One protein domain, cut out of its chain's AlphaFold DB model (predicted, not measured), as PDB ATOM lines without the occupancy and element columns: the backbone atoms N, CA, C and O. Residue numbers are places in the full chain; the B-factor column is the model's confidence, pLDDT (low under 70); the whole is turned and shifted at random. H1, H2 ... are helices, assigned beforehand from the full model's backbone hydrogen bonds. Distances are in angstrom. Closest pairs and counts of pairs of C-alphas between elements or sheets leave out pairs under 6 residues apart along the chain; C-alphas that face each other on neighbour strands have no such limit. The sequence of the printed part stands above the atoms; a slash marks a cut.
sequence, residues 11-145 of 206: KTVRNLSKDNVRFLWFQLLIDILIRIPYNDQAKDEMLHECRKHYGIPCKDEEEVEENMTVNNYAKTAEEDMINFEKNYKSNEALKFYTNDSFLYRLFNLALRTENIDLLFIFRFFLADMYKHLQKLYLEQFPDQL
ATOM      1  N   LYS A  11     150.428 111.440 153.735       64.12
ATOM      2  CA  LYS A  11     149.666 111.978 154.867       64.12
ATOM      3  C   LYS A  11     148.178 111.975 154.527       64.12
ATOM      4  O   LYS A  11     147.761 112.601 153.560       64.12
ATOM      5  N   THR A  12     147.371 111.278 155.324       64.88
ATOM      6  CA  THR A  12     145.902 111.295 155.180       64.88
ATOM      7  C   THR A  12     145.289 112.522 155.846       64.88
ATOM      8  O   THR A  12     144.299 113.055 155.353       64.88
ATOM      9  N   VAL A  13     145.888 112.980 156.950       74.25
ATOM     10  CA  VAL A  13     145.407 114.101 157.757       74.25
ATOM     11  C   VAL A  13     146.572 114.979 158.205       74.25
ATOM     12  O   VAL A  13     147.638 114.488 158.584       74.25
ATOM     13  N   ARG A  14     146.350 116.294 158.191       78.19
ATOM     14  CA  ARG A  14     147.259 117.323 158.698       78.19
ATOM     15  C   ARG A  14     146.667 118.018 159.923       78.19
ATOM     16  O   ARG A  14     145.507 118.422 159.909       78.19
ATOM     17  N   ASN A  15     147.503 118.228 160.940       79.88
ATOM     18  CA  ASN A  15     147.183 119.066 162.092       79.88
ATOM     19  C   ASN A  15     147.514 120.536 161.775       79.88
ATOM     20  O   ASN A  15     148.684 120.904 161.630       79.88
ATOM     21  N   LEU A  16     146.490 121.387 161.688       80.44
ATOM     22  CA  LEU A  16     146.664 122.788 161.306       80.44
ATOM     23  C   LEU A  16     147.226 123.676 162.422       80.44
ATOM     24  O   LEU A  16     147.700 124.764 162.124       80.44
ATOM     25  N   SER A  17     147.264 123.222 163.677       77.94
ATOM     26  CA  SER A  17     147.981 123.952 164.737       77.94
ATOM     27  C   SER A  17     149.503 123.945 164.540       77.94
ATOM     28  O   SER A  17     150.190 124.822 165.056       77.94
ATOM     29  N   LYS A  18     150.028 122.978 163.771       77.38
ATOM     30  CA  LYS A  18     151.469 122.798 163.524       77.38
ATOM     31  C   LYS A  18     151.880 123.116 162.084       77.38
ATOM     32  O   LYS A  18     152.949 123.675 161.876       77.38
ATOM     33  N   ASP A  19     151.026 122.808 161.105       80.50
ATOM     34  CA  ASP A  19     151.356 122.878 159.670       80.50
ATOM     35  C   ASP A  19     150.546 123.953 158.898       80.50
ATOM     36  O   ASP A  19     150.328 123.825 157.688       80.50
ATOM     37  N   ASN A  20     150.067 125.012 159.565       83.00
ATOM     38  CA  ASN A  20     149.209 126.037 158.943       83.00
ATOM     39  C   ASN A  20     149.831 126.711 157.705       83.00
ATOM     40  O   ASN A  20     149.150 126.862 156.695       83.00
ATOM     41  N   VAL A  21     151.113 127.087 157.747       86.88
ATOM     42  CA  VAL A  21     151.789 127.787 156.641       86.88
ATOM     43  C   VAL A  21     151.835 126.903 155.398       86.88
ATOM     44  O   VAL A  21     151.450 127.334 154.315       86.88
ATOM     45  N   ARG A  22     152.247 125.639 155.554       86.94
ATOM     46  CA  ARG A  22     152.301 124.672 154.448       86.94
ATOM     47  C   ARG A  22     150.916 124.401 153.865       86.94
ATOM     48  O   ARG A  22     150.782 124.295 152.651       86.94
ATOM     49  N   PHE A  23     149.889 124.327 154.713       87.25
ATOM     50  CA  PHE A  23     148.505 124.227 154.258       87.25
ATOM     51  C   PHE A  23     148.089 125.431 153.407       87.25
ATOM     52  O   PHE A  23     147.589 125.226 152.305       87.25
ATOM     53  N   LEU A  24     148.335 126.660 153.866       90.62
ATOM     54  CA  LEU A  24     147.982 127.864 153.108       90.62
ATOM     55  C   LEU A  24     148.684 127.903 151.746       90.62
ATOM     56  O   LEU A  24     148.028 128.143 150.738       90.62
ATOM     57  N   TRP A  25     149.984 127.593 151.693       91.81
ATOM     58  CA  TRP A  25     150.718 127.501 150.426       91.81
ATOM     59  C   TRP A  25     150.127 126.463 149.477       91.81
ATOM     60  O   TRP A  25     149.987 126.734 148.288       91.81
ATOM     61  N   PHE A  26     149.746 125.296 149.998       91.31
ATOM     62  CA  PHE A  26     149.103 124.265 149.193       91.31
ATOM     63  C   PHE A  26     147.739 124.726 148.660       91.31
ATOM     64  O   PHE A  26     147.450 124.527 147.486       91.31
ATOM     65  N   GLN A  27     146.927 125.412 149.472       91.94
ATOM     66  CA  GLN A  27     145.654 125.978 149.010       91.94
ATOM     67  C   GLN A  27     145.853 127.052 147.933       91.94
ATOM     68  O   GLN A  27     145.133 127.042 146.938       91.94
ATOM     69  N   LEU A  28     146.853 127.934 148.078       94.88
ATOM     70  CA  LEU A  28     147.209 128.899 147.030       94.88
ATOM     71  C   LEU A  28     147.658 128.205 145.740       94.88
ATOM     72  O   LEU A  28     147.259 128.623 144.658       94.88
ATOM     73  N   LEU A  29     148.468 127.146 145.841       94.75
ATOM     74  CA  LEU A  29     148.880 126.359 144.680       94.75
ATOM     75  C   LEU A  29     147.659 125.785 143.952       94.75
ATOM     76  O   LEU A  29     147.543 125.962 142.744       94.75
ATOM     77  N   ILE A  30     146.739 125.142 144.675       94.56
ATOM     78  CA  ILE A  30     145.513 124.590 144.084       94.56
ATOM     79  C   ILE A  30     144.677 125.695 143.426       94.56
ATOM     80  O   ILE A  30     144.247 125.515 142.290       94.56
ATOM     81  N   ASP A  31     144.503 126.847 144.083       95.00
ATOM     82  CA  ASP A  31     143.763 127.993 143.534       95.00
ATOM     83  C   ASP A  31     144.381 128.532 142.232       95.00
ATOM     84  O   ASP A  31     143.664 128.883 141.293       95.00
ATOM     85  N   ILE A  32     145.712 128.543 142.136       95.81
ATOM     86  CA  ILE A  32     146.419 128.884 140.899       95.81
ATOM     87  C   ILE A  32     146.157 127.813 139.835       95.81
ATOM     88  O   ILE A  32     145.726 128.147 138.732       95.81
ATOM     89  N   LEU A  33     146.370 126.532 140.157       95.44
ATOM     90  CA  LEU A  33     146.246 125.425 139.203       95.44
ATOM     91  C   LEU A  33     144.851 125.342 138.570       95.44
ATOM     92  O   LEU A  33     144.753 125.138 137.363       95.44
ATOM     93  N   ILE A  34     143.780 125.555 139.344       94.94
ATOM     94  CA  ILE A  34     142.401 125.511 138.819       94.94
ATOM     95  C   ILE A  34     142.046 126.709 137.923       94.94
ATOM     96  O   ILE A  34     141.062 126.646 137.181       94.94
ATOM     97  N   ARG A  35     142.814 127.806 137.995       94.38
ATOM     98  CA  ARG A  35     142.604 129.036 137.210       94.38
ATOM     99  C   ARG A  35     143.495 129.124 135.977       94.38
ATOM    100  O   ARG A  35     143.205 129.932 135.095       94.38
ATOM    101  N   ILE A  36     144.561 128.328 135.903       91.94
ATOM    102  CA  ILE A  36     145.424 128.281 134.723       91.94
ATOM    103  C   ILE A  36     144.592 127.777 133.532       91.94
ATOM    104  O   ILE A  36     144.007 126.692 133.608       91.94
ATOM    105  N   PRO A  37     144.523 128.535 132.424       89.25
ATOM    106  CA  PRO A  37     143.886 128.043 131.216       89.25
ATOM    107  C   PRO A  37     144.681 126.855 130.674       89.25
ATOM    108  O   PRO A  37     145.912 126.865 130.648       89.25
ATOM    109  N   TYR A  38     143.969 125.838 130.218       90.00
ATOM    110  CA  TYR A  38     144.541 124.668 129.567       90.00
ATOM    111  C   TYR A  38     143.958 124.523 128.168       90.00
ATOM    112  O   TYR A  38     142.842 124.957 127.882       90.00
ATOM    113  N   ASN A  39     144.746 123.906 127.302       87.31
ATOM    114  CA  ASN A  39     144.362 123.469 125.971       87.31
ATOM    115  C   ASN A  39     144.293 121.933 125.945       87.31
ATOM    116  O   ASN A  39     144.571 121.270 126.949       87.31
ATOM    117  N   ASP A  40     143.955 121.374 124.787       81.06
ATOM    118  CA  ASP A  40     143.846 119.922 124.614       81.06
ATOM    119  C   ASP A  40     145.168 119.188 124.908       81.06
ATOM    120  O   ASP A  40     145.146 118.083 125.443       81.06
ATOM    121  N   GLN A  41     146.317 119.846 124.708       89.94
ATOM    122  CA  GLN A  41     147.641 119.296 125.024       89.94
ATOM    123  C   GLN A  41     147.797 118.925 126.508       89.94
ATOM    124  O   GLN A  41     148.483 117.959 126.828       89.94
ATOM    125  N   ALA A  42     147.137 119.632 127.431       93.38
ATOM    126  CA  ALA A  42     147.217 119.300 128.856       93.38
ATOM    127  C   ALA A  42     146.612 117.919 129.173       93.38
ATOM    128  O   ALA A  42     147.072 117.239 130.092       93.38
ATOM    129  N   LYS A  43     145.595 117.484 128.414       93.50
ATOM    130  CA  LYS A  43     145.032 116.131 128.531       93.50
ATOM    131  C   LYS A  43     146.045 115.089 128.052       93.50
ATOM    132  O   LYS A  43     146.209 114.067 128.717       93.50
ATOM    133  N   ASP A  44     146.726 115.359 126.944       93.19
ATOM    134  CA  ASP A  44     147.717 114.449 126.362       93.19
ATOM    135  C   ASP A  44     148.958 114.316 127.260       93.19
ATOM    136  O   ASP A  44     149.398 113.202 127.535       93.19
ATOM    137  N   GLU A  45     149.455 115.428 127.816       94.31
ATOM    138  CA  GLU A  45     150.524 115.445 128.830       94.31
ATOM    139  C   GLU A  45     150.162 114.582 130.046       94.31
ATOM    140  O   GLU A  45     150.961 113.761 130.501       94.31
ATOM    141  N   MET A  46     148.935 114.732 130.555       95.50
ATOM    142  CA  MET A  46     148.442 113.940 131.679       95.50
ATOM    143  C   MET A  46     148.415 112.446 131.354       95.50
ATOM    144  O   MET A  46     148.842 111.631 132.173       95.50
ATOM    145  N   LEU A  47     147.914 112.073 130.177       94.56
ATOM    146  CA  LEU A  47     147.839 110.676 129.756       94.56
ATOM    147  C   LEU A  47     149.228 110.072 129.545       94.56
ATOM    148  O   LEU A  47     149.453 108.944 129.977       94.56
ATOM    149  N   HIS A  48     150.161 110.821 128.957       93.88
ATOM    150  CA  HIS A  48     151.549 110.395 128.790       93.88
ATOM    151  C   HIS A  48     152.210 110.071 130.139       93.88
ATOM    152  O   HIS A  48     152.761 108.986 130.327       93.88
ATOM    153  N   GLU A  49     152.073 110.955 131.126       94.62
ATOM    154  CA  GLU A  49     152.640 110.728 132.459       94.62
ATOM    155  C   GLU A  49     151.951 109.585 133.209       94.62
ATOM    156  O   GLU A  49     152.600 108.807 133.913       94.62
ATOM    157  N   CYS A  50     150.643 109.399 133.007       94.25
ATOM    158  CA  CYS A  50     149.963 108.221 133.527       94.25
ATOM    159  C   CYS A  50     150.512 106.934 132.886       94.25
ATOM    160  O   CYS A  50     150.782 105.972 133.602       94.25
ATOM    161  N   ARG A  51     150.723 106.900 131.563       92.44
ATOM    162  CA  ARG A  51     151.297 105.735 130.863       92.44
ATOM    163  C   ARG A  51     152.661 105.365 131.423       92.44
ATOM    164  O   ARG A  51     152.861 104.218 131.820       92.44
ATOM    165  N   LYS A  52     153.538 106.354 131.581       91.56
ATOM    166  CA  LYS A  52     154.849 106.190 132.215       91.56
ATOM    167  C   LYS A  52     154.744 105.640 133.639       91.56
ATOM    168  O   LYS A  52     155.458 104.701 133.979       91.56
ATOM    169  N   HIS A  53     153.836 106.173 134.461       90.44
ATOM    170  CA  HIS A  53     153.635 105.702 135.836       90.44
ATOM    171  C   HIS A  53     153.217 104.225 135.904       90.44
ATOM    172  O   HIS A  53     153.686 103.490 136.771       90.44
ATOM    173  N   TYR A  54     152.349 103.783 134.992       89.12
ATOM    174  CA  TYR A  54     151.846 102.407 134.957       89.12
ATOM    175  C   TYR A  54     152.685 101.457 134.081       89.12
ATOM    176  O   TYR A  54     152.343 100.280 133.987       89.12
ATOM    177  N   GLY A  55     153.778 101.932 133.469       87.12
ATOM    178  CA  GLY A  55     154.625 101.132 132.577       87.12
ATOM    179  C   GLY A  55     153.922 100.711 131.283       87.12
ATOM    180  O   GLY A  55     154.151  99.613 130.788       87.12
ATOM    181  N   ILE A  56     153.020 101.550 130.770       85.19
ATOM    182  CA  ILE A  56     152.296 101.318 129.517       85.19
ATOM    183  C   ILE A  56     153.084 101.994 128.385       85.19
ATOM    184  O   ILE A  56     153.308 103.203 128.476       85.19
ATOM    185  N   PRO A  57     153.476 101.270 127.322       81.12
ATOM    186  CA  PRO A  57     154.204 101.854 126.202       81.12
ATOM    187  C   PRO A  57     153.444 103.015 125.548       81.12
ATOM    188  O   PRO A  57     152.227 102.945 125.331       81.12
ATOM    189  N   CYS A  58     154.163 104.082 125.203       72.38
ATOM    190  CA  CYS A  58     153.627 105.149 124.365       72.38
ATOM    191  C   CYS A  58     153.660 104.704 122.897       72.38
ATOM    192  O   CYS A  58     154.617 104.078 122.457       72.38
ATOM    193  N   LYS A  59     152.625 105.042 122.114       64.56
ATOM    194  CA  LYS A  59     152.521 104.637 120.694       64.56
ATOM    195  C   LYS A  59     153.657 105.169 119.809       64.56
ATOM    196  O   LYS A  59     153.854 104.641 118.722       64.56
ATOM    197  N   ASP A  60     154.376 106.181 120.289       58.31
ATOM    198  CA  ASP A  60     155.439 106.878 119.565       58.31
ATOM    199  C   ASP A  60     156.852 106.411 119.974       58.31
ATOM    200  O   ASP A  60     157.841 106.891 119.425       58.31
ATOM    201  N   GLU A  61     156.967 105.480 120.927       57.22
ATOM    202  CA  GLU A  61     158.246 104.909 121.361       57.22
ATOM    203  C   GLU A  61     158.463 103.564 120.647       57.22
ATOM    204  O   GLU A  61     157.864 102.546 120.983       57.22
ATOM    205  N   GLU A  62     159.310 103.579 119.616       49.25
ATOM    206  CA  GLU A  62     159.591 102.458 118.701       49.25
ATOM    207  C   GLU A  62     160.385 101.289 119.331       49.25
ATOM    208  O   GLU A  62     160.769 100.352 118.637       49.25
ATOM    209  N   GLU A  63     160.604 101.285 120.646       48.81
ATOM    210  CA  GLU A  63     161.334 100.226 121.348       48.81
ATOM    211  C   GLU A  63     160.425  99.515 122.352       48.81
ATOM    212  O   GLU A  63     160.409  99.791 123.550       48.81
ATOM    213  N   VAL A  64     159.658  98.544 121.853       50.44
ATOM    214  CA  VAL A  64     159.036  97.542 122.721       50.44
ATOM    215  C   VAL A  64     160.130  96.576 123.160       50.44
ATOM    216  O   VAL A  64     160.529  95.680 122.417       50.44
ATOM    217  N   GLU A  65     160.622  96.758 124.382       49.59
ATOM    218  CA  GLU A  65     161.450  95.761 125.050       49.59
ATOM    219  C   GLU A  65     160.595  94.493 125.246       49.59
ATOM    220  O   GLU A  65     159.638  94.464 126.022       49.59
ATOM    221  N   GLU A  66     160.925  93.439 124.494       46.97
ATOM    222  CA  GLU A  66     160.140  92.209 124.266       46.97
ATOM    223  C   GLU A  66     159.849  91.370 125.537       46.97
ATOM    224  O   GLU A  66     159.245  90.304 125.468       46.97
ATOM    225  N   ASN A  67     160.248  91.853 126.720       44.50
ATOM    226  CA  ASN A  67     160.182  91.144 127.998       44.50
ATOM    227  C   ASN A  67     159.432  91.900 129.109       44.50
ATOM    228  O   ASN A  67     159.553  91.539 130.285       44.50
ATOM    229  N   MET A  68     158.640  92.931 128.791       52.06
ATOM    230  CA  MET A  68     157.841  93.598 129.821       52.06
ATOM    231  C   MET A  68     156.669  92.702 130.243       52.06
ATOM    232  O   MET A  68     155.688  92.517 129.525       52.06
ATOM    233  N   THR A  69     156.773  92.111 131.435       48.28
ATOM    234  CA  THR A  69     155.667  91.365 132.045       48.28
ATOM    235  C   THR A  69     154.587  92.371 132.441       48.28
ATOM    236  O   THR A  69     154.625  92.928 133.539       48.28
ATOM    237  N   VAL A  70     153.641  92.639 131.537       55.66
ATOM    238  CA  VAL A  70     152.478  93.490 131.814       55.66
ATOM    239  C   VAL A  70     151.693  92.826 132.939       55.66
ATOM    240  O   VAL A  70     151.045  91.795 132.758       55.66
ATOM    241  N   ASN A  71     151.803  93.372 134.147       66.38
ATOM    242  CA  ASN A  71     151.006  92.887 135.262       66.38
ATOM    243  C   ASN A  71     149.525  93.246 135.018       66.38
ATOM    244  O   ASN A  71     149.205  94.190 134.293       66.38
ATOM    245  N   ASN A  72     148.596  92.502 135.629       71.06
ATOM    246  CA  ASN A  72     147.156  92.721 135.421       71.06
ATOM    247  C   ASN A  72     146.709  94.169 135.714       71.06
ATOM    248  O   ASN A  72     145.735  94.627 135.126       71.06
ATOM    249  N   TYR A  73     147.421  94.893 136.586       73.06
ATOM    250  CA  TYR A  73     147.110  96.284 136.921       73.06
ATOM    251  C   TYR A  73     147.395  97.243 135.759       73.06
ATOM    252  O   TYR A  73     146.561  98.100 135.478       73.06
ATOM    253  N   ALA A  74     148.526  97.083 135.066       81.50
ATOM    254  CA  ALA A  74     148.869  97.888 133.894       81.50
ATOM    255  C   ALA A  74     147.850  97.691 132.761       81.50
ATOM    256  O   ALA A  74     147.417  98.664 132.150       81.50
ATOM    257  N   LYS A  75     147.378  96.453 132.557       83.69
ATOM    258  CA  LYS A  75     146.335  96.153 131.568       83.69
ATOM    259  C   LYS A  75     145.002  96.844 131.884       83.69
ATOM    260  O   LYS A  75     144.416  97.468 131.008       83.69
ATOM    261  N   THR A  76     144.523  96.762 133.128       86.94
ATOM    262  CA  THR A  76     143.285  97.456 133.529       86.94
ATOM    263  C   THR A  76     143.431  98.973 133.401       86.94
ATOM    264  O   THR A  76     142.531  99.635 132.891       86.94
ATOM    265  N   ALA A  77     144.581  99.524 133.800       89.88
ATOM    266  CA  ALA A  77     144.862 100.946 133.643       89.88
ATOM    267  C   ALA A  77     144.860 101.374 132.166       89.88
ATOM    268  O   ALA A  77     144.323 102.431 131.846       89.88
ATOM    269  N   GLU A  78     145.405 100.556 131.262       91.12
ATOM    270  CA  GLU A  78     145.385 100.818 129.821       91.12
ATOM    271  C   GLU A  78     143.956 100.856 129.253       91.12
ATOM    272  O   GLU A  78     143.605 101.800 128.542       91.12
ATOM    273  N   GLU A  79     143.112  99.879 129.600       91.19
ATOM    274  CA  GLU A  79     141.702  99.839 129.186       91.19
ATOM    275  C   GLU A  79     140.933 101.078 129.683       91.19
ATOM    276  O   GLU A  79     140.216 101.730 128.912       91.19
ATOM    277  N   ASP A  80     141.137 101.463 130.947       92.75
ATOM    278  CA  ASP A  80     140.545 102.668 131.527       92.75
ATOM    279  C   ASP A  80     141.042 103.952 130.841       92.75
ATOM    280  O   ASP A  80     140.249 104.870 130.612       92.75
ATOM    281  N   MET A  81     142.329 104.028 130.483       94.19
ATOM    282  CA  MET A  81     142.904 105.164 129.751       94.19
ATOM    283  C   MET A  81     142.309 105.290 128.350       94.19
ATOM    284  O   MET A  81     141.945 106.392 127.950       94.19
ATOM    285  N   ILE A  82     142.139 104.180 127.623       93.62
ATOM    286  CA  ILE A  82     141.485 104.175 126.305       93.62
ATOM    287  C   ILE A  82     140.038 104.679 126.428       93.62
ATOM    288  O   ILE A  82     139.572 105.486 125.617       93.62
ATOM    289  N   ASN A  83     139.316 104.232 127.459       94.62
ATOM    290  CA  ASN A  83     137.966 104.710 127.738       94.62
ATOM    291  C   ASN A  83     137.946 106.213 128.073       94.62
ATOM    292  O   ASN A  83     137.092 106.942 127.565       94.62
ATOM    293  N   PHE A  84     138.893 106.690 128.884       94.94
ATOM    294  CA  PHE A  84     139.046 108.108 129.205       94.94
ATOM    295  C   PHE A  84     139.346 108.941 127.953       94.94
ATOM    296  O   PHE A  84     138.661 109.928 127.688       94.94
ATOM    297  N   GLU A  85     140.308 108.531 127.129       93.38
ATOM    298  CA  GLU A  85     140.668 109.212 125.883       93.38
ATOM    299  C   GLU A  85     139.451 109.443 124.987       93.38
ATOM    300  O   GLU A  85     139.219 110.577 124.555       93.38
ATOM    301  N   LYS A  86     138.651 108.391 124.782       94.06
ATOM    302  CA  LYS A  86     137.509 108.380 123.863       94.06
ATOM    303  C   LYS A  86     136.266 109.079 124.411       94.06
ATOM    304  O   LYS A  86     135.547 109.720 123.648       94.06
ATOM    305  N   ASN A  87     135.975 108.905 125.699       95.38
ATOM    306  CA  ASN A  87     134.659 109.227 126.260       95.38
ATOM    307  C   ASN A  87     134.678 110.377 127.273       95.38
ATOM    308  O   ASN A  87     133.608 110.786 127.727       95.38
ATOM    309  N   TYR A  88     135.850 110.901 127.648       95.50
ATOM    310  CA  TYR A  88     135.933 111.982 128.625       95.50
ATOM    311  C   TYR A  88     135.250 113.266 128.146       95.50
ATOM    312  O   TYR A  88     135.475 113.736 127.029       95.50
ATOM    313  N   LYS A  89     134.474 113.872 129.049       94.62
ATOM    314  CA  LYS A  89     133.909 115.214 128.912       94.62
ATOM    315  C   LYS A  89     134.124 115.977 130.212       94.62
ATOM    316  O   LYS A  89     133.963 115.410 131.292       94.62
ATOM    317  N   SER A  90     134.417 117.270 130.113       93.12
ATOM    318  CA  SER A  90     134.700 118.125 131.274       93.12
ATOM    319  C   SER A  90     133.548 118.162 132.285       93.12
ATOM    320  O   SER A  90     133.759 118.073 133.491       93.12
ATOM    321  N   ASN A  91     132.303 118.180 131.803       92.62
ATOM    322  CA  ASN A  91     131.099 118.115 132.635       92.62
ATOM    323  C   ASN A  91     130.780 116.712 133.186       92.62
ATOM    324  O   ASN A  91     129.737 116.535 133.803       92.62
ATOM    325  N   GLU A  92     131.639 115.719 132.957       92.50
ATOM    326  CA  GLU A  92     131.527 114.358 133.493       92.50
ATOM    327  C   GLU A  92     132.767 113.964 134.319       92.50
ATOM    328  O   GLU A  92     132.894 112.807 134.716       92.50
ATOM    329  N   ALA A  93     133.663 114.908 134.643       95.00
ATOM    330  CA  ALA A  93     134.932 114.627 135.329       95.00
ATOM    331  C   ALA A  93     134.778 113.782 136.608       95.00
ATOM    332  O   ALA A  93     135.516 112.816 136.817       95.00
ATOM    333  N   LEU A  94     133.750 114.070 137.416       94.88
ATOM    334  CA  LEU A  94     133.454 113.337 138.646       94.88
ATOM    335  C   LEU A  94     133.186 111.849 138.428       94.88
ATOM    336  O   LEU A  94     133.600 111.051 139.259       94.88
ATOM    337  N   LYS A  95     132.578 111.456 137.303       93.81
ATOM    338  CA  LYS A  95     132.340 110.044 136.972       93.81
ATOM    339  C   LYS A  95     133.657 109.280 136.830       93.81
ATOM    340  O   LYS A  95     133.766 108.150 137.295       93.81
ATOM    341  N   PHE A  96     134.660 109.902 136.209       93.56
ATOM    342  CA  PHE A  96     135.994 109.316 136.074       93.56
ATOM    343  C   PHE A  96     136.770 109.345 137.395       93.56
ATOM    344  O   PHE A  96     137.529 108.419 137.663       93.56
ATOM    345  N   TYR A  97     136.540 110.350 138.246       93.38
ATOM    346  CA  TYR A  97     137.127 110.401 139.586       93.38
ATOM    347  C   TYR A  97     136.562 109.337 140.534       93.38
ATOM    348  O   TYR A  97     137.305 108.782 141.332       93.38
ATOM    349  N   THR A  98     135.259 109.050 140.491       91.06
ATOM    350  CA  THR A  98     134.626 108.112 141.435       91.06
ATOM    351  C   THR A  98     134.845 106.644 141.087       91.06
ATOM    352  O   THR A  98     134.634 105.785 141.941       91.06
ATOM    353  N   ASN A  99     135.245 106.342 139.851       89.62
ATOM    354  CA  ASN A  99     135.570 104.981 139.441       89.62
ATOM    355  C   ASN A  99     136.955 104.592 139.960       89.62
ATOM    356  O   ASN A  99     137.911 105.355 139.810       89.62
ATOM    357  N   ASP A 100     137.077 103.379 140.502       86.62
ATOM    358  CA  ASP A 100     138.375 102.803 140.847       86.62
ATOM    359  C   ASP A 100     139.181 102.525 139.568       86.62
ATOM    360  O   ASP A 100     139.059 101.467 138.962       86.62
ATOM    361  N   SER A 101     139.957 103.521 139.145       90.69
ATOM    362  CA  SER A 101     140.668 103.567 137.868       90.69
ATOM    363  C   SER A 101     142.083 104.119 138.039       90.69
ATOM    364  O   SER A 101     142.450 104.626 139.109       90.69
ATOM    365  N   PHE A 102     142.872 104.082 136.960       92.56
ATOM    366  CA  PHE A 102     144.215 104.679 136.914       92.56
ATOM    367  C   PHE A 102     144.231 106.126 137.435       92.56
ATOM    368  O   PHE A 102     145.152 106.529 138.154       92.56
ATOM    369  N   LEU A 103     143.187 106.884 137.081       92.75
ATOM    370  CA  LEU A 103     143.075 108.306 137.344       92.75
ATOM    371  C   LEU A 103     142.798 108.557 138.820       92.75
ATOM    372  O   LEU A 103     143.537 109.307 139.447       92.75
ATOM    373  N   TYR A 104     141.799 107.878 139.394       91.44
ATOM    374  CA  TYR A 104     141.485 107.982 140.821       91.44
ATOM    375  C   TYR A 104     142.719 107.724 141.694       91.44
ATOM    376  O   TYR A 104     142.982 108.475 142.637       91.44
ATOM    377  N   ARG A 105     143.493 106.686 141.363       90.62
ATOM    378  CA  ARG A 105     144.658 106.246 142.140       90.62
ATOM    379  C   ARG A 105     145.813 107.243 142.063       90.62
ATOM    380  O   ARG A 105     146.253 107.738 143.102       90.62
ATOM    381  N   LEU A 106     146.278 107.570 140.856       93.69
ATOM    382  CA  LEU A 106     147.453 108.428 140.672       93.69
ATOM    383  C   LEU A 106     147.166 109.885 141.055       93.69
ATOM    384  O   LEU A 106     147.989 110.539 141.693       93.69
ATOM    385  N   PHE A 107     145.964 110.380 140.760       95.06
ATOM    386  CA  PHE A 107     145.570 111.737 141.126       95.06
ATOM    387  C   PHE A 107     145.480 111.921 142.648       95.06
ATOM    388  O   PHE A 107     146.029 112.878 143.199       95.06
ATOM    389  N   ASN A 108     144.865 110.974 143.369       91.94
ATOM    390  CA  ASN A 108     144.849 111.027 144.834       91.94
ATOM    391  C   ASN A 108     146.228 110.786 145.447       91.94
ATOM    392  O   ASN A 108     146.514 111.312 146.522       91.94
ATOM    393  N   LEU A 109     147.105 110.015 144.802       91.56
ATOM    394  CA  LEU A 109     148.498 109.909 145.229       91.56
ATOM    395  C   LEU A 109     149.217 111.262 145.133       91.56
ATOM    396  O   LEU A 109     149.838 111.679 146.113       91.56
ATOM    397  N   ALA A 110     149.073 111.981 144.015       93.81
ATOM    398  CA  ALA A 110     149.649 113.315 143.833       93.81
ATOM    399  C   ALA A 110     149.169 114.301 144.914       93.81
ATOM    400  O   ALA A 110     149.973 115.015 145.510       93.81
ATOM    401  N   LEU A 111     147.874 114.276 145.249       92.06
ATOM    402  CA  LEU A 111     147.297 115.093 146.323       92.06
ATOM    403  C   LEU A 111     147.832 114.709 147.719       92.06
ATOM    404  O   LEU A 111     148.227 115.582 148.492       92.06
ATOM    405  N   ARG A 112     147.898 113.411 148.056       88.75
ATOM    406  CA  ARG A 112     148.384 112.926 149.373       88.75
ATOM    407  C   ARG A 112     149.863 113.206 149.614       88.75
ATOM    408  O   ARG A 112     150.272 113.372 150.763       88.75
ATOM    409  N   THR A 113     150.649 113.231 148.544       89.81
ATOM    410  CA  THR A 113     152.090 113.513 148.587       89.81
ATOM    411  C   THR A 113     152.411 114.992 148.370       89.81
ATOM    412  O   THR A 113     153.551 115.394 148.589       89.81
ATOM    413  N   GLU A 114     151.415 115.809 148.002       90.44
ATOM    414  CA  GLU A 114     151.588 117.201 147.563       90.44
ATOM    415  C   GLU A 114     152.634 117.327 146.443       90.44
ATOM    416  O   GLU A 114     153.434 118.265 146.425       90.44
ATOM    417  N   ASN A 115     152.657 116.361 145.524       93.38
ATOM    418  CA  ASN A 115     153.597 116.353 144.412       93.38
ATOM    419  C   ASN A 115     153.209 117.447 143.408       93.38
ATOM    420  O   ASN A 115     152.264 117.286 142.637       93.38
ATOM    421  N   ILE A 116     153.934 118.566 143.444       94.12
ATOM    422  CA  ILE A 116     153.637 119.763 142.650       94.12
ATOM    423  C   ILE A 116     153.711 119.467 141.150       94.12
ATOM    424  O   ILE A 116     152.824 119.894 140.415       94.12
ATOM    425  N   ASP A 117     154.713 118.703 140.713       95.38
ATOM    426  CA  ASP A 117     154.911 118.373 139.299       95.38
ATOM    427  C   ASP A 117     153.731 117.547 138.774       95.38
ATOM    428  O   ASP A 117     153.108 117.906 137.774       95.38
ATOM    429  N   LEU A 118     153.335 116.503 139.511       95.56
ATOM    430  CA  LEU A 118     152.157 115.706 139.161       95.56
ATOM    431  C   LEU A 118     150.870 116.533 139.222       95.56
ATOM    432  O   LEU A 118     150.031 116.416 138.335       95.56
ATOM    433  N   LEU A 119     150.688 117.393 140.226       95.88
ATOM    434  CA  LEU A 119     149.496 118.244 140.313       95.88
ATOM    435  C   LEU A 119     149.410 119.240 139.153       95.88
ATOM    436  O   LEU A 119     148.312 119.508 138.665       95.88
ATOM    437  N   PHE A 120     150.547 119.748 138.676       95.81
ATOM    438  CA  PHE A 120     150.599 120.567 137.474       95.81
ATOM    439  C   PHE A 120     150.236 119.760 136.222       95.81
ATOM    440  O   PHE A 120     149.472 120.238 135.385       95.81
ATOM    441  N   ILE A 121     150.709 118.522 136.097       96.75
ATOM    442  CA  ILE A 121     150.301 117.610 135.018       96.75
ATOM    443  C   ILE A 121     148.780 117.364 135.065       96.75
ATOM    444  O   ILE A 121     148.092 117.479 134.053       96.75
ATOM    445  N   PHE A 122     148.215 117.142 136.255       96.62
ATOM    446  CA  PHE A 122     146.776 116.946 136.463       96.62
ATOM    447  C   PHE A 122     145.938 118.240 136.448       96.62
ATOM    448  O   PHE A 122     144.727 118.165 136.668       96.62
ATOM    449  N   ARG A 123     146.520 119.421 136.175       95.50
ATOM    450  CA  ARG A 123     145.833 120.734 136.264       95.50
ATOM    451  C   ARG A 123     144.523 120.794 135.478       95.50
ATOM    452  O   ARG A 123     143.537 121.339 135.966       95.50
ATOM    453  N   PHE A 124     144.505 120.181 134.293       95.19
ATOM    454  CA  PHE A 124     143.326 120.055 133.435       95.19
ATOM    455  C   PHE A 124     142.174 119.358 134.165       95.19
ATOM    456  O   PHE A 124     141.089 119.920 134.331       95.19
ATOM    457  N   PHE A 125     142.437 118.142 134.646       96.19
ATOM    458  CA  PHE A 125     141.440 117.319 135.312       96.19
ATOM    459  C   PHE A 125     141.020 117.922 136.656       96.19
ATOM    460  O   PHE A 125     139.839 117.924 136.991       96.19
ATOM    461  N   LEU A 126     141.970 118.500 137.398       96.00
ATOM    462  CA  LEU A 126     141.712 119.229 138.638       96.00
ATOM    463  C   LEU A 126     140.732 120.389 138.403       96.00
ATOM    464  O   LEU A 126     139.739 120.507 139.117       96.00
ATOM    465  N   ALA A 127     140.962 121.215 137.383       95.81
ATOM    466  CA  ALA A 127     140.086 122.337 137.067       95.81
ATOM    467  C   ALA A 127     138.675 121.886 136.649       95.81
ATOM    468  O   ALA A 127     137.687 122.452 137.123       95.81
ATOM    469  N   ASP A 128     138.561 120.857 135.804       96.25
ATOM    470  CA  ASP A 128     137.268 120.285 135.408       96.25
ATOM    471  C   ASP A 128     136.509 119.701 136.611       96.25
ATOM    472  O   ASP A 128     135.313 119.953 136.776       96.25
ATOM    473  N   MET A 129     137.208 118.989 137.501       95.12
ATOM    474  CA  MET A 129     136.660 118.455 138.750       95.12
ATOM    475  C   MET A 129     136.092 119.552 139.650       95.12
ATOM    476  O   MET A 129     134.955 119.439 140.110       95.12
ATOM    477  N   TYR A 130     136.849 120.630 139.874       94.94
ATOM    478  CA  TYR A 130     136.401 121.759 140.693       94.94
ATOM    479  C   TYR A 130     135.174 122.451 140.094       94.94
ATOM    480  O   TYR A 130     134.199 122.695 140.806       94.94
ATOM    481  N   LYS A 131     135.179 122.711 138.779       94.81
ATOM    482  CA  LYS A 131     134.034 123.310 138.075       94.81
ATOM    483  C   LYS A 131     132.792 122.424 138.171       94.81
ATOM    484  O   LYS A 131     131.701 122.922 138.443       94.81
ATOM    485  N   HIS A 132     132.950 121.117 137.968       95.88
ATOM    486  CA  HIS A 132     131.842 120.173 138.026       95.88
ATOM    487  C   HIS A 132     131.285 120.043 139.454       95.88
ATOM    488  O   HIS A 132     130.070 120.110 139.631       95.88
ATOM    489  N   LEU A 133     132.141 119.961 140.481       94.81
ATOM    490  CA  LEU A 133     131.711 119.961 141.886       94.81
ATOM    491  C   LEU A 133     130.950 121.233 142.255       94.81
ATOM    492  O   LEU A 133     129.883 121.145 142.852       94.81
ATOM    493  N   GLN A 134     131.469 122.405 141.881       93.56
ATOM    494  CA  GLN A 134     130.813 123.677 142.176       93.56
ATOM    495  C   GLN A 134     129.435 123.760 141.516       93.56
ATOM    496  O   GLN A 134     128.472 124.185 142.151       93.56
ATOM    497  N   LYS A 135     129.328 123.312 140.261       94.94
ATOM    498  CA  LYS A 135     128.051 123.242 139.551       94.94
ATOM    499  C   LYS A 135     127.057 122.328 140.277       94.94
ATOM    500  O   LYS A 135     125.962 122.779 140.593       94.94
ATOM    501  N   LEU A 136     127.442 121.084 140.579       94.06
ATOM    502  CA  LEU A 136     126.555 120.134 141.261       94.06
ATOM    503  C   LEU A 136     126.170 120.607 142.660       94.06
ATOM    504  O   LEU A 136     125.034 120.406 143.069       94.06
ATOM    505  N   TYR A 137     127.087 121.254 143.381       92.06
ATOM    506  CA  TYR A 137     126.795 121.815 144.693       92.06
ATOM    507  C   TYR A 137     125.648 122.829 144.623       92.06
ATOM    508  O   TYR A 137     124.692 122.731 145.385       92.06
ATOM    509  N   LEU A 138     125.704 123.755 143.661       93.00
ATOM    510  CA  LEU A 138     124.650 124.752 143.456       93.00
ATOM    511  C   LEU A 138     123.325 124.128 142.991       93.00
ATOM    512  O   LEU A 138     122.262 124.619 143.357       93.00
ATOM    513  N   GLU A 139     123.380 123.061 142.190       93.88
ATOM    514  CA  GLU A 139     122.190 122.369 141.676       93.88
ATOM    515  C   GLU A 139     121.502 121.493 142.734       93.88
ATOM    516  O   GLU A 139     120.276 121.416 142.764       93.88
ATOM    517  N   GLN A 140     122.277 120.817 143.585       91.44
ATOM    518  CA  GLN A 140     121.777 119.813 144.533       91.44
ATOM    519  C   GLN A 140     121.509 120.378 145.928       91.44
ATOM    520  O   GLN A 140     120.664 119.844 146.641       91.44
ATOM    521  N   PHE A 141     122.197 121.456 146.313       90.06
ATOM    522  CA  PHE A 141     122.110 122.044 147.650       90.06
ATOM    523  C   PHE A 141     121.732 123.534 147.600       90.06
ATOM    524  O   PHE A 141     122.482 124.374 148.106       90.06
ATOM    525  N   PRO A 142     120.568 123.896 147.020       88.25
ATOM    526  CA  PRO A 142     120.159 125.296 146.894       88.25
ATOM    527  C   PRO A 142     119.965 125.981 148.256       88.25
ATOM    528  O   PRO A 142     120.262 127.166 148.391       88.25
ATOM    529  N   ASP A 143     119.530 125.228 149.271       88.88
ATOM    530  CA  ASP A 143     119.231 125.749 150.611       88.88
ATOM    531  C   ASP A 143     120.454 125.753 151.546       88.88
ATOM    532  O   ASP A 143     120.378 126.274 152.657       88.88
ATOM    533  N   GLN A 144     121.577 125.160 151.110       83.38
ATOM    534  CA  GLN A 144     122.851 125.085 151.845       83.38
ATOM    535  C   GLN A 144     122.727 124.558 153.288       83.38
ATOM    536  O   GLN A 144     123.518 124.913 154.166       83.38
ATOM    537  N   LEU A 145     121.727 123.712 153.541       86.50
ATOM    538  CA  LEU A 145     121.504 123.124 154.856       86.50
ATOM    539  C   LEU A 145     122.615 122.119 155.199       86.50
ATOM    540  O   LEU A 145     123.173 121.494 154.298       86.50
TER     541      LEU A 145
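AT A GLANCE: This is residues 11 to 145 of the 206 residues of the protein "Hypothetical protein" of Rotaria sp. Silwood2 (UniProt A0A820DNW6). Two helical hairpins, H2 with H3 and H5 with H6, pack on each other in an elongated, all-helix body, with H5 and H6 nearest its middle. Toward the end of the long axis away from H3, H1 and H7 meet near their ends as an L, and residues 137 to 145 stick out; the long loop of residues 55 to 71 makes the opposite tip, and H4, which crosses H7, lies between the two ends. The printed part has 135 residues, with seven named helices, H1 to H7 in order, and no named strand. It is only just compact, close to loose, with a radius of gyration of the C-alphas of 17.0 A, and only just elongated, spanning 56 by 36 by 27 A.

HOW THE PARTS SIT: Begin with H1, residues 16 to 35, which has a kink of 43 degrees near residue 23. Its residues 33 to 35 touch H7, residues 123 to 140, about perpendicular at 84 degrees; the closest C-alphas, of Ile 34 and Ala 127, are 4.3 A apart. Next comes H2, residues 40 to 54, which forms a hairpin with H3, residues 72 to 87: a shallow tilt of 9 degrees, opposite ways, the closest C-alphas being those of Tyr 54 and Ala 74, 5.5 A apart. Look then at H4, residues 90 to 98, which touches H7 about perpendicular at 87 degrees, closest at the C-alphas of Ser 90 and Asp 128, 5.3 A. H5, residues 102 to 113, and H6, residues 116 to 121, form a hairpin at a shallow tilt of 24 degrees, with the C-alphas of Ala 110 and Leu 118 closest at 5.8 A. H6 touches H2 at a steep tilt of 62 degrees, closest at the C-alphas of Met 46 and Ile 121, 5.3 A. H5 only just touches H3, with 3 pairs of C-alphas within 8 A, the closest those of Ala 77 and Phe 102, 5.0 A. Among the pairs that are apart are H1 and H3. Every O i to N i+4 pair is within hydrogen-bond range in H2, H3, H5, H6 and H7; in H1 it is 13 of 16, and in H4 2 of 5, beside 4 of 6 O i to N i+3 pairs.

IN THESE COORDINATES: Find C-alpha 16 at (146.664, 122.788, 161.306); from there H1 runs 25.2 A. H2 measures 21.9 A, H3 22.6 A and H5 16.6 A. H7 runs 25.5 A to C-alpha 140 at (121.777, 119.813, 144.533).

THE WHOLE: The C-alphas of Glu 66 and Asp 143 are the two farthest apart, 59.1 A. The printed part has no cut, and the link from H2 to H3 is long, with 17 residues. Low confidence, under 70, is found at residues 11 to 12 and 59 to 71.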